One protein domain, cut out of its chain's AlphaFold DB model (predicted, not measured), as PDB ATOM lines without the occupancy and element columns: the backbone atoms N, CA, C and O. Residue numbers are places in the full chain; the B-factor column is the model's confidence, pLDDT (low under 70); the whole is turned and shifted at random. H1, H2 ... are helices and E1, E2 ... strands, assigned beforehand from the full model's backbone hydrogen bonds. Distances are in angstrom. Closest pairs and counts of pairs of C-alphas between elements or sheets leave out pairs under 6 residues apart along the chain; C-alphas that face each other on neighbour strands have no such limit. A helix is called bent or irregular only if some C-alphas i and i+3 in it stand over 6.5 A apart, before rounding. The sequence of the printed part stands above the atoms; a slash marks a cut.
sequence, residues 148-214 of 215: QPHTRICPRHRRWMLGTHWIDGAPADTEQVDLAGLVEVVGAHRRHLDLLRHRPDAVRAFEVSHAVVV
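AT A GLANCE: This is residues 148 to 214 of the 215 residues of the protein "TniQ protein" of Streptomyces sp. DvalAA-43 (UniProt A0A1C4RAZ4). A loose, flat arch: on one side a thin hairpin of two short strands, E1 and E2, whose long connecting loop sticks out at residues 166 to 171, and on the other side two helices, H1 and H2, that meet at a corner by their link like a V. Residues 148 to 158, before E1, lie in the space between the two sides. The printed part has 67 residues, with two named strands and two named helices in the order E1, E2, H1, H2; the sheet, in the order E1 - E2, is antiparallel, and the class is mostly helix. The whole is loose, with a radius of gyration of the C-alphas of 14.0 A, and the C-alphas span 41 by 30 by 15 A.

IN THESE COORDINATES: The printed part begins at Gln 148, with its C-alpha at (5.453, -9.379, 117.846). E1 is residues 159 to 161, 6.3 A from first to last C-alpha, with C-alpha 159 at (7.493, 5.108, 118.578). E2 is residues 176 to 178 and measures 6.9 A. H1 is residues 183 to 198, 22.8 A long. H2 is residues 200 to 213, 22.4 A long, with C-alpha 213 at (-9.173, -11.788, 110.353). H2 is neither bent nor irregular, but only just: C-alphas 201 and 204 are 6.0 A apart.

HOW THE PARTS SIT: E1 and E2 form a hairpin, antiparallel at 157 degrees between their directions. C-alphas 161 and 176 face each other at 4.7 A; N 160 and O 177 are within hydrogen-bond range at 2.9 A, as are N 177 and O 160 at 2.9 A. Residues 153 to 154 make a short antiparallel pairing with residues 159 to 160 of E1. In the loop, residues 166 to 167 pair with residues 170 to 171, also antiparallel. H1 is apart from E1, and H2 is apart from both E1 and E2. H1 and H2 only just touch, only at the corner by their link, with 3 pairs of C-alphas within 8 A. H1 touches with residues 195 to 196 alone and H2 with residues 202 to 203 alone; the closest C-alphas are those of Leu 196 and Ala 202, 6.1 A apart. Their lines stand at a steep tilt of 56 degrees, and they run opposite ways. Every O i to N i+4 pair of H1 is within hydrogen-bond range; in H2 it is 5 of 10, beside 11 of 11 O i to N i+3 pairs.

THE WHOLE: The two C-alphas farthest apart are those of Asp 168 and His 198, at 42.6 A. The printed part has no cut. The link from E1 to E2, 14 residues, is long; those from E2 to H1 and from H1 to H2 are tight. The mean pLDDT of the printed part is 83.4, and residues 206 to 214 are under 70.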
ATOM      1  N   GLN A 148       6.726  -8.860 117.377       84.50
ATOM      2  CA  GLN A 148       5.453  -9.379 117.846       84.50
ATOM      3  C   GLN A 148       4.458  -8.221 118.027       84.50
ATOM      4  O   GLN A 148       4.862  -7.090 118.293       84.50
ATOM      5  N   PRO A 149       3.147  -8.467 117.912       78.19
ATOM      6  CA  PRO A 149       2.117  -7.432 118.041       78.19
ATOM      7  C   PRO A 149       2.284  -6.543 119.281       78.19
ATOM      8  O   PRO A 149       2.185  -5.320 119.208       78.19
ATOM      9  N   HIS A 150       2.638  -7.159 120.408       82.69
ATOM     10  CA  HIS A 150       2.836  -6.494 121.689       82.69
ATOM     11  C   HIS A 150       4.231  -5.878 121.872       82.69
ATOM     12  O   HIS A 150       4.466  -5.213 122.875       82.69
ATOM     13  N   THR A 151       5.154  -6.051 120.924       85.38
ATOM     14  CA  THR A 151       6.482  -5.418 120.950       85.38
ATOM     15  C   THR A 151       6.628  -4.300 119.923       85.38
ATOM     16  O   THR A 151       7.687  -3.689 119.862       85.38
ATOM     17  N   ARG A 152       5.580  -3.974 119.149       89.44
ATOM     18  CA  ARG A 152       5.618  -2.966 118.069       89.44
ATOM     19  C   ARG A 152       5.651  -1.514 118.525       89.44
ATOM     20  O   ARG A 152       5.960  -0.646 117.717       89.44
ATOM     21  N   ILE A 153       5.362  -1.211 119.786       92.81
ATOM     22  CA  ILE A 153       5.423   0.161 120.295       92.81
ATOM     23  C   ILE A 153       6.520   0.247 121.346       92.81
ATOM     24  O   ILE A 153       6.562  -0.523 122.298       92.81
ATOM     25  N   CYS A 154       7.412   1.225 121.203       92.25
ATOM     26  CA  CYS A 154       8.362   1.567 122.248       92.25
ATOM     27  C   CYS A 154       7.677   2.494 123.266       92.25
ATOM     28  O   CYS A 154       7.491   3.675 122.966       92.25
ATOM     29  N   PRO A 155       7.343   2.037 124.489       88.81
ATOM     30  CA  PRO A 155       6.628   2.868 125.462       88.81
ATOM     31  C   PRO A 155       7.481   4.021 126.010       88.81
ATOM     32  O   PRO A 155       6.930   5.025 126.471       88.81
ATOM     33  N   ARG A 156       8.814   3.879 125.955       91.00
ATOM     34  CA  ARG A 156       9.788   4.886 126.400       91.00
ATOM     35  C   ARG A 156       9.847   6.075 125.445       91.00
ATOM     36  O   ARG A 156       9.788   7.212 125.890       91.00
ATOM     37  N   HIS A 157       9.956   5.801 124.148       93.12
ATOM     38  CA  HIS A 157      10.133   6.831 123.124       93.12
ATOM     39  C   HIS A 157       8.861   7.132 122.327       93.12
ATOM     40  O   HIS A 157       8.900   7.977 121.442       93.12
ATOM     41  N   ARG A 158       7.753   6.441 122.633       94.50
ATOM     42  CA  ARG A 158       6.449   6.574 121.966       94.50
ATOM     43  C   ARG A 158       6.579   6.442 120.448       94.50
ATOM     44  O   ARG A 158       6.070   7.260 119.698       94.50
ATOM     45  N   ARG A 159       7.301   5.412 120.002       94.25
ATOM     46  CA  ARG A 159       7.493   5.108 118.578       94.25
ATOM     47  C   ARG A 159       6.789   3.814 118.226       94.25
ATOM     48  O   ARG A 159       7.020   2.815 118.906       94.25
ATOM     49  N   TRP A 160       5.980   3.832 117.176       93.38
ATOM     50  CA  TRP A 160       5.468   2.614 116.558       93.38
ATOM     51  C   TRP A 160       6.473   2.135 115.512       93.38
ATOM     52  O   TRP A 160       6.798   2.881 114.599       93.38
ATOM     53  N   MET A 161       6.972   0.914 115.668       92.69
ATOM     54  CA  MET A 161       7.786   0.168 114.710       92.69
ATOM     55  C   MET A 161       6.851  -0.625 113.790       92.69
ATOM     56  O   MET A 161       6.153  -1.538 114.245       92.69
ATOM     57  N   LEU A 162       6.789  -0.238 112.517       85.94
ATOM     58  CA  LEU A 162       5.804  -0.757 111.562       85.94
ATOM     59  C   LEU A 162       6.170  -2.145 111.017       85.94
ATOM     60  O   LEU A 162       5.287  -2.912 110.641       85.94
ATOM     61  N   GLY A 163       7.453  -2.508 111.065       84.50
ATOM     62  CA  GLY A 163       7.975  -3.620 110.277       84.50
ATOM     63  C   GLY A 163       8.488  -3.127 108.930       84.50
ATOM     64  O   GLY A 163       8.341  -1.952 108.590       84.50
ATOM     65  N   THR A 164       9.099  -4.021 108.158       80.31
ATOM     66  CA  THR A 164       9.479  -3.670 106.789       80.31
ATOM     67  C   THR A 164       8.304  -3.853 105.855       80.31
ATOM     68  O   THR A 164       7.771  -4.950 105.696       80.31
ATOM     69  N   HIS A 165       7.953  -2.758 105.200       78.25
ATOM     70  CA  HIS A 165       7.028  -2.734 104.085       78.25
ATOM     71  C   HIS A 165       7.825  -2.584 102.797       78.25
ATOM     72  O   HIS A 165       8.838  -1.893 102.785       78.25
ATOM     73  N   TRP A 166       7.380  -3.236 101.727       76.38
ATOM     74  CA  TRP A 166       7.978  -3.093 100.404       76.38
ATOM     75  C   TRP A 166       6.988  -2.382  99.492       76.38
ATOM     76  O   TRP A 166       5.836  -2.802  99.399       76.38
ATOM     77  N   ILE A 167       7.442  -1.318  98.839       77.19
ATOM     78  CA  ILE A 167       6.689  -0.539  97.855       77.19
ATOM     79  C   ILE A 167       7.537  -0.539  96.582       77.19
ATOM     80  O   ILE A 167       8.727  -0.238  96.637       77.19
ATOM     81  N   ASP A 168       6.959  -0.975  95.462       82.06
ATOM     82  CA  ASP A 168       7.616  -1.018  94.144       82.06
ATOM     83  C   ASP A 168       8.996  -1.703  94.127       82.06
ATOM     84  O   ASP A 168       9.921  -1.308  93.422       82.06
ATOM     85  N   GLY A 169       9.150  -2.769  94.921       76.44
ATOM     86  CA  GLY A 169      10.389  -3.551  94.978       76.44
ATOM     87  C   GLY A 169      11.503  -2.943  95.837       76.44
ATOM     88  O   GLY A 169      12.584  -3.525  95.902       76.44
ATOM     89  N   ALA A 170      11.238  -1.845  96.549       75.38
ATOM     90  CA  ALA A 170      12.136  -1.246  97.535       75.38
ATOM     91  C   ALA A 170      11.504  -1.247  98.941       75.38
ATOM     92  O   ALA A 170      10.277  -1.231  99.062       75.38
ATOM     93  N   PRO A 171      12.300  -1.287 100.025       75.31
ATOM     94  CA  PRO A 171      11.769  -1.069 101.364       75.31
ATOM     95  C   PRO A 171      11.216   0.359 101.479       75.31
ATOM     96  O   PRO A 171      11.832   1.306 100.998       75.31
ATOM     97  N   ALA A 172      10.060   0.514 102.115       78.19
ATOM     98  CA  ALA A 172       9.467   1.815 102.386       78.19
ATOM     99  C   ALA A 172      10.351   2.618 103.353       78.19
ATOM    100  O   ALA A 172      10.817   2.089 104.362       78.19
ATOM    101  N   ASP A 173      10.509   3.918 103.099       70.50
ATOM    102  CA  ASP A 173      11.385   4.795 103.893       70.50
ATOM    103  C   ASP A 173      10.899   5.025 105.338       70.50
ATOM    104  O   ASP A 173      11.649   5.502 106.198       70.50
ATOM    105  N   THR A 174       9.639   4.687 105.637       72.62
ATOM    106  CA  THR A 174       9.030   4.887 106.959       72.62
ATOM    107  C   THR A 174       8.845   3.561 107.686       72.62
ATOM    108  O   THR A 174       7.803   2.922 107.584       72.62
ATOM    109  N   GLU A 175       9.836   3.175 108.489       80.31
ATOM    110  CA  GLU A 175       9.705   2.022 109.395       80.31
ATOM    111  C   GLU A 175       9.234   2.417 110.811       80.31
ATOM    112  O   GLU A 175       8.888   1.542 111.611       80.31
ATOM    113  N   GLN A 176       9.205   3.720 111.148       89.31
ATOM    114  CA  GLN A 176       8.792   4.206 112.473       89.31
ATOM    115  C   GLN A 176       7.922   5.464 112.438       89.31
ATOM    116  O   GLN A 176       8.258   6.443 111.776       89.31
ATOM    117  N   VAL A 177       6.862   5.471 113.249       91.31
ATOM    118  CA  VAL A 177       5.916   6.591 113.401       91.31
ATOM    119  C   VAL A 177       5.982   7.161 114.820       91.31
ATOM    120  O   VAL A 177       6.126   6.416 115.794       91.31
ATOM    121  N   ASP A 178       5.911   8.490 114.944       92.88
ATOM    122  CA  ASP A 178       5.793   9.181 116.234       92.88
ATOM    123  C   ASP A 178       4.378   9.058 116.808       92.88
ATOM    124  O   ASP A 178       3.404   9.363 116.127       92.88
ATOM    125  N   LEU A 179       4.264   8.656 118.073       94.31
ATOM    126  CA  LEU A 179       3.002   8.586 118.809       94.31
ATOM    127  C   LEU A 179       2.894   9.662 119.896       94.31
ATOM    128  O   LEU A 179       2.027   9.563 120.761       94.31
ATOM    129  N   ALA A 180       3.766  10.676 119.913       88.69
ATOM    130  CA  ALA A 180       3.739  11.721 120.937       88.69
ATOM    131  C   ALA A 180       2.363  12.402 121.071       88.69
ATOM    132  O   ALA A 180       1.943  12.666 122.198       88.69
ATOM    133  N   GLY A 181       1.662  12.612 119.951       90.88
ATOM    134  CA  GLY A 181       0.306  13.176 119.902       90.88
ATOM    135  C   GLY A 181      -0.838  12.160 120.014       90.88
ATOM    136  O   GLY A 181      -1.991  12.563 119.989       90.88
ATOM    137  N   LEU A 182      -0.545  10.859 120.134       94.00
ATOM    138  CA  LEU A 182      -1.535   9.771 120.167       94.00
ATOM    139  C   LEU A 182      -1.492   9.060 121.525       94.00
ATOM    140  O   LEU A 182      -1.073   7.903 121.655       94.00
ATOM    141  N   VAL A 183      -1.876   9.786 122.576       90.31
ATOM    142  CA  VAL A 183      -1.728   9.335 123.968       90.31
ATOM    143  C   VAL A 183      -2.593   8.117 124.290       90.31
ATOM    144  O   VAL A 183      -2.185   7.269 125.085       90.31
ATOM    145  N   GLU A 184      -3.739   7.982 123.632       93.56
ATOM    146  CA  GLU A 184      -4.674   6.869 123.766       93.56
ATOM    147  C   GLU A 184      -4.045   5.567 123.268       93.56
ATOM    148  O   GLU A 184      -4.141   4.544 123.949       93.56
ATOM    149  N   VAL A 185      -3.332   5.614 122.136       91.81
ATOM    150  CA  VAL A 185      -2.610   4.464 121.566       91.81
ATOM    151  C   VAL A 185      -1.507   4.010 122.520       91.81
ATOM    152  O   VAL A 185      -1.403   2.826 122.849       91.81
ATOM    153  N   VAL A 186      -0.712   4.951 123.035       92.06
ATOM    154  CA  VAL A 186       0.351   4.647 124.006       92.06
ATOM    155  C   VAL A 186      -0.236   4.100 125.313       92.06
ATOM    156  O   VAL A 186       0.308   3.152 125.886       92.06
ATOM    157  N   GLY A 187      -1.347   4.665 125.788       92.50
ATOM    158  CA  GLY A 187      -2.049   4.218 126.991       92.50
ATOM    159  C   GLY A 187      -2.624   2.808 126.848       92.50
ATOM    160  O   GLY A 187      -2.421   1.973 127.732       92.50
ATOM    161  N   ALA A 188      -3.280   2.516 125.723       91.88
ATOM    162  CA  ALA A 188      -3.785   1.185 125.400       91.88
ATOM    163  C   ALA A 188      -2.650   0.157 125.348       91.88
ATOM    164  O   ALA A 188      -2.751  -0.904 125.962       91.88
ATOM    165  N   HIS A 189      -1.532   0.507 124.708       91.19
ATOM    166  CA  HIS A 189      -0.368  -0.366 124.650       91.19
ATOM    167  C   HIS A 189       0.228  -0.653 126.036       91.19
ATOM    168  O   HIS A 189       0.548  -1.797 126.344       91.19
ATOM    169  N   ARG A 190       0.330   0.349 126.921       91.19
ATOM    170  CA  ARG A 190       0.807   0.131 128.300       91.19
ATOM    171  C   ARG A 190      -0.102  -0.804 129.091       91.19
ATOM    172  O   ARG A 190       0.411  -1.694 129.758       91.19
ATOM    173  N   ARG A 191      -1.426  -0.632 128.991       91.50
ATOM    174  CA  ARG A 191      -2.396  -1.548 129.616       91.50
ATOM    175  C   ARG A 191      -2.260  -2.965 129.068       91.50
ATOM    176  O   ARG A 191      -2.315  -3.920 129.830       91.50
ATOM    177  N   HIS A 192      -2.029  -3.100 127.766       89.06
ATOM    178  CA  HIS A 192      -1.786  -4.394 127.142       89.06
ATOM    179  C   HIS A 192      -0.506  -5.068 127.667       89.06
ATOM    180  O   HIS A 192      -0.540  -6.243 128.020       89.06
ATOM    181  N   LEU A 193       0.603  -4.331 127.792       89.75
ATOM    182  CA  LEU A 193       1.837  -4.859 128.390       89.75
ATOM    183  C   LEU A 193       1.649  -5.263 129.858       89.75
ATOM    184  O   LEU A 193       2.216  -6.260 130.300       89.75
ATOM    185  N   ASP A 194       0.868  -4.492 130.614       91.75
ATOM    186  CA  ASP A 194       0.557  -4.814 132.004       91.75
ATOM    187  C   ASP A 194      -0.300  -6.081 132.116       91.75
ATOM    188  O   ASP A 194       0.010  -6.961 132.916       91.75
ATOM    189  N   LEU A 195      -1.297  -6.239 131.240       91.25
ATOM    190  CA  LEU A 195      -2.069  -7.475 131.128       91.25
ATOM    191  C   LEU A 195      -1.153  -8.672 130.855       91.25
ATOM    192  O   LEU A 195      -1.233  -9.656 131.579       91.25
ATOM    193  N   LEU A 196      -0.256  -8.583 129.868       89.44
ATOM    194  CA  LEU A 196       0.666  -9.675 129.530       89.44
ATOM    195  C   LEU A 196       1.624 -10.025 130.674       89.44
ATOM    196  O   LEU A 196       1.993 -11.186 130.830       89.44
ATOM    197  N   ARG A 197       2.009  -9.043 131.499       90.06
ATOM    198  CA  ARG A 197       2.838  -9.285 132.687       90.06
ATOM    199  C   ARG A 197       2.108 -10.137 133.725       90.06
ATOM    200  O   ARG A 197       2.726 -11.004 134.332       90.06
ATOM    201  N   HIS A 198       0.817  -9.884 133.929       93.12
ATOM    202  CA  HIS A 198       0.002 -10.616 134.903       93.12
ATOM    203  C   HIS A 198      -0.586 -11.909 134.330       93.12
ATOM    204  O   HIS A 198      -0.867 -12.840 135.079       93.12
ATOM    205  N   ARG A 199      -0.782 -11.962 133.009       91.38
ATOM    206  CA  ARG A 199      -1.422 -13.044 132.256       91.38
ATOM    207  C   ARG A 199      -0.626 -13.349 130.983       91.38
ATOM    208  O   ARG A 199      -1.024 -12.928 129.894       91.38
ATOM    209  N   PRO A 200       0.506 -14.071 131.085       85.62
ATOM    210  CA  PRO A 200       1.333 -14.405 129.922       85.62
ATOM    211  C   PRO A 200       0.585 -15.233 128.865       85.62
ATOM    212  O   PRO A 200       0.863 -15.123 127.673       85.62
ATOM    213  N   ASP A 201      -0.410 -16.019 129.290       85.50
ATOM    214  CA  ASP A 201      -1.326 -16.787 128.441       85.50
ATOM    215  C   ASP A 201      -2.122 -15.906 127.465       85.50
ATOM    216  O   ASP A 201      -2.460 -16.350 126.364       85.50
ATOM    217  N   ALA A 202      -2.352 -14.634 127.810       84.50
ATOM    218  CA  ALA A 202      -3.078 -13.690 126.965       84.50
ATOM    219  C   ALA A 202      -2.343 -13.345 125.657       84.50
ATOM    220  O   ALA A 202      -2.973 -12.821 124.737       84.50
ATOM    221  N   VAL A 203      -1.054 -13.682 125.511       79.12
ATOM    222  CA  VAL A 203      -0.339 -13.521 124.232       79.12
ATOM    223  C   VAL A 203      -1.012 -14.312 123.103       79.12
ATOM    224  O   VAL A 203      -1.108 -13.830 121.975       79.12
ATOM    225  N   ARG A 204      -1.581 -15.480 123.434       77.12
ATOM    226  CA  ARG A 204      -2.296 -16.346 122.489       77.12
ATOM    227  C   ARG A 204      -3.629 -15.769 122.035       77.12
ATOM    228  O   ARG A 204      -4.098 -16.119 120.958       77.12
ATOM    229  N   ALA A 205      -4.249 -14.895 122.831       76.06
ATOM    230  CA  ALA A 205      -5.512 -14.269 122.451       76.06
ATOM    231  C   ALA A 205      -5.340 -13.452 121.164       76.06
ATOM    232  O   ALA A 205      -6.192 -13.514 120.284       76.06
ATOM    233  N   PHE A 206      -4.199 -12.770 121.009       69.19
ATOM    234  CA  PHE A 206      -3.895 -12.052 119.777       69.19
ATOM    235  C   PHE A 206      -3.727 -13.002 118.586       69.19
ATOM    236  O   PHE A 206      -4.244 -12.717 117.513       69.19
ATOM    237  N   GLU A 207      -3.021 -14.122 118.757       68.88
ATOM    238  CA  GLU A 207      -2.828 -15.114 117.687       68.88
ATOM    239  C   GLU A 207      -4.168 -15.680 117.206       68.88
ATOM    240  O   GLU A 207      -4.418 -15.742 116.003       68.88
ATOM    241  N   VAL A 208      -5.058 -16.011 118.149       69.38
ATOM    242  CA  VAL A 208      -6.417 -16.482 117.855       69.38
ATOM    243  C   VAL A 208      -7.227 -15.396 117.144       69.38
ATOM    244  O   VAL A 208      -7.825 -15.673 116.110       69.38
ATOM    245  N   SER A 209      -7.223 -14.155 117.638       65.62
ATOM    246  CA  SER A 209      -7.949 -13.053 116.995       65.62
ATOM    247  C   SER A 209      -7.412 -12.725 115.600       65.62
ATOM    248  O   SER A 209      -8.198 -12.485 114.692       65.62
ATOM    249  N   HIS A 210      -6.093 -12.743 115.403       60.72
ATOM    250  CA  HIS A 210      -5.475 -12.514 114.097       60.72
ATOM    251  C   HIS A 210      -5.844 -13.616 113.100       60.72
ATOM    252  O   HIS A 210      -6.121 -13.316 111.944       60.72
ATOM    253  N   ALA A 211      -5.897 -14.878 113.536       60.94
ATOM    254  CA  ALA A 211      -6.297 -15.991 112.677       60.94
ATOM    255  C   ALA A 211      -7.733 -15.847 112.140       60.94
ATOM    256  O   ALA A 211      -7.999 -16.295 111.034       60.94
ATOM    257  N   VAL A 212      -8.631 -15.185 112.880       61.00
ATOM    258  CA  VAL A 212     -10.022 -14.937 112.454       61.00
ATOM    259  C   VAL A 212     -10.126 -13.840 111.383       61.00
ATOM    260  O   VAL A 212     -11.071 -13.839 110.605       61.00
ATOM    261  N   VAL A 213      -9.161 -12.916 111.310       54.72
ATOM    262  CA  VAL A 213      -9.173 -11.788 110.353       54.72
ATOM    263  C   VAL A 213      -8.568 -12.165 108.991       54.72
ATOM    264  O   VAL A 213      -8.747 -11.439 108.020       54.72
ATOM    265  N   VAL A 214      -7.858 -13.295 108.903       51.28
ATOM    266  CA  VAL A 214      -7.177 -13.770 107.678       51.28
ATOM    267  C   VAL A 214      -7.907 -14.974 107.047       51.28
ATOM    268  O   VAL A 214      -7.296 -15.742 106.308       51.28
TER     269      VAL A 214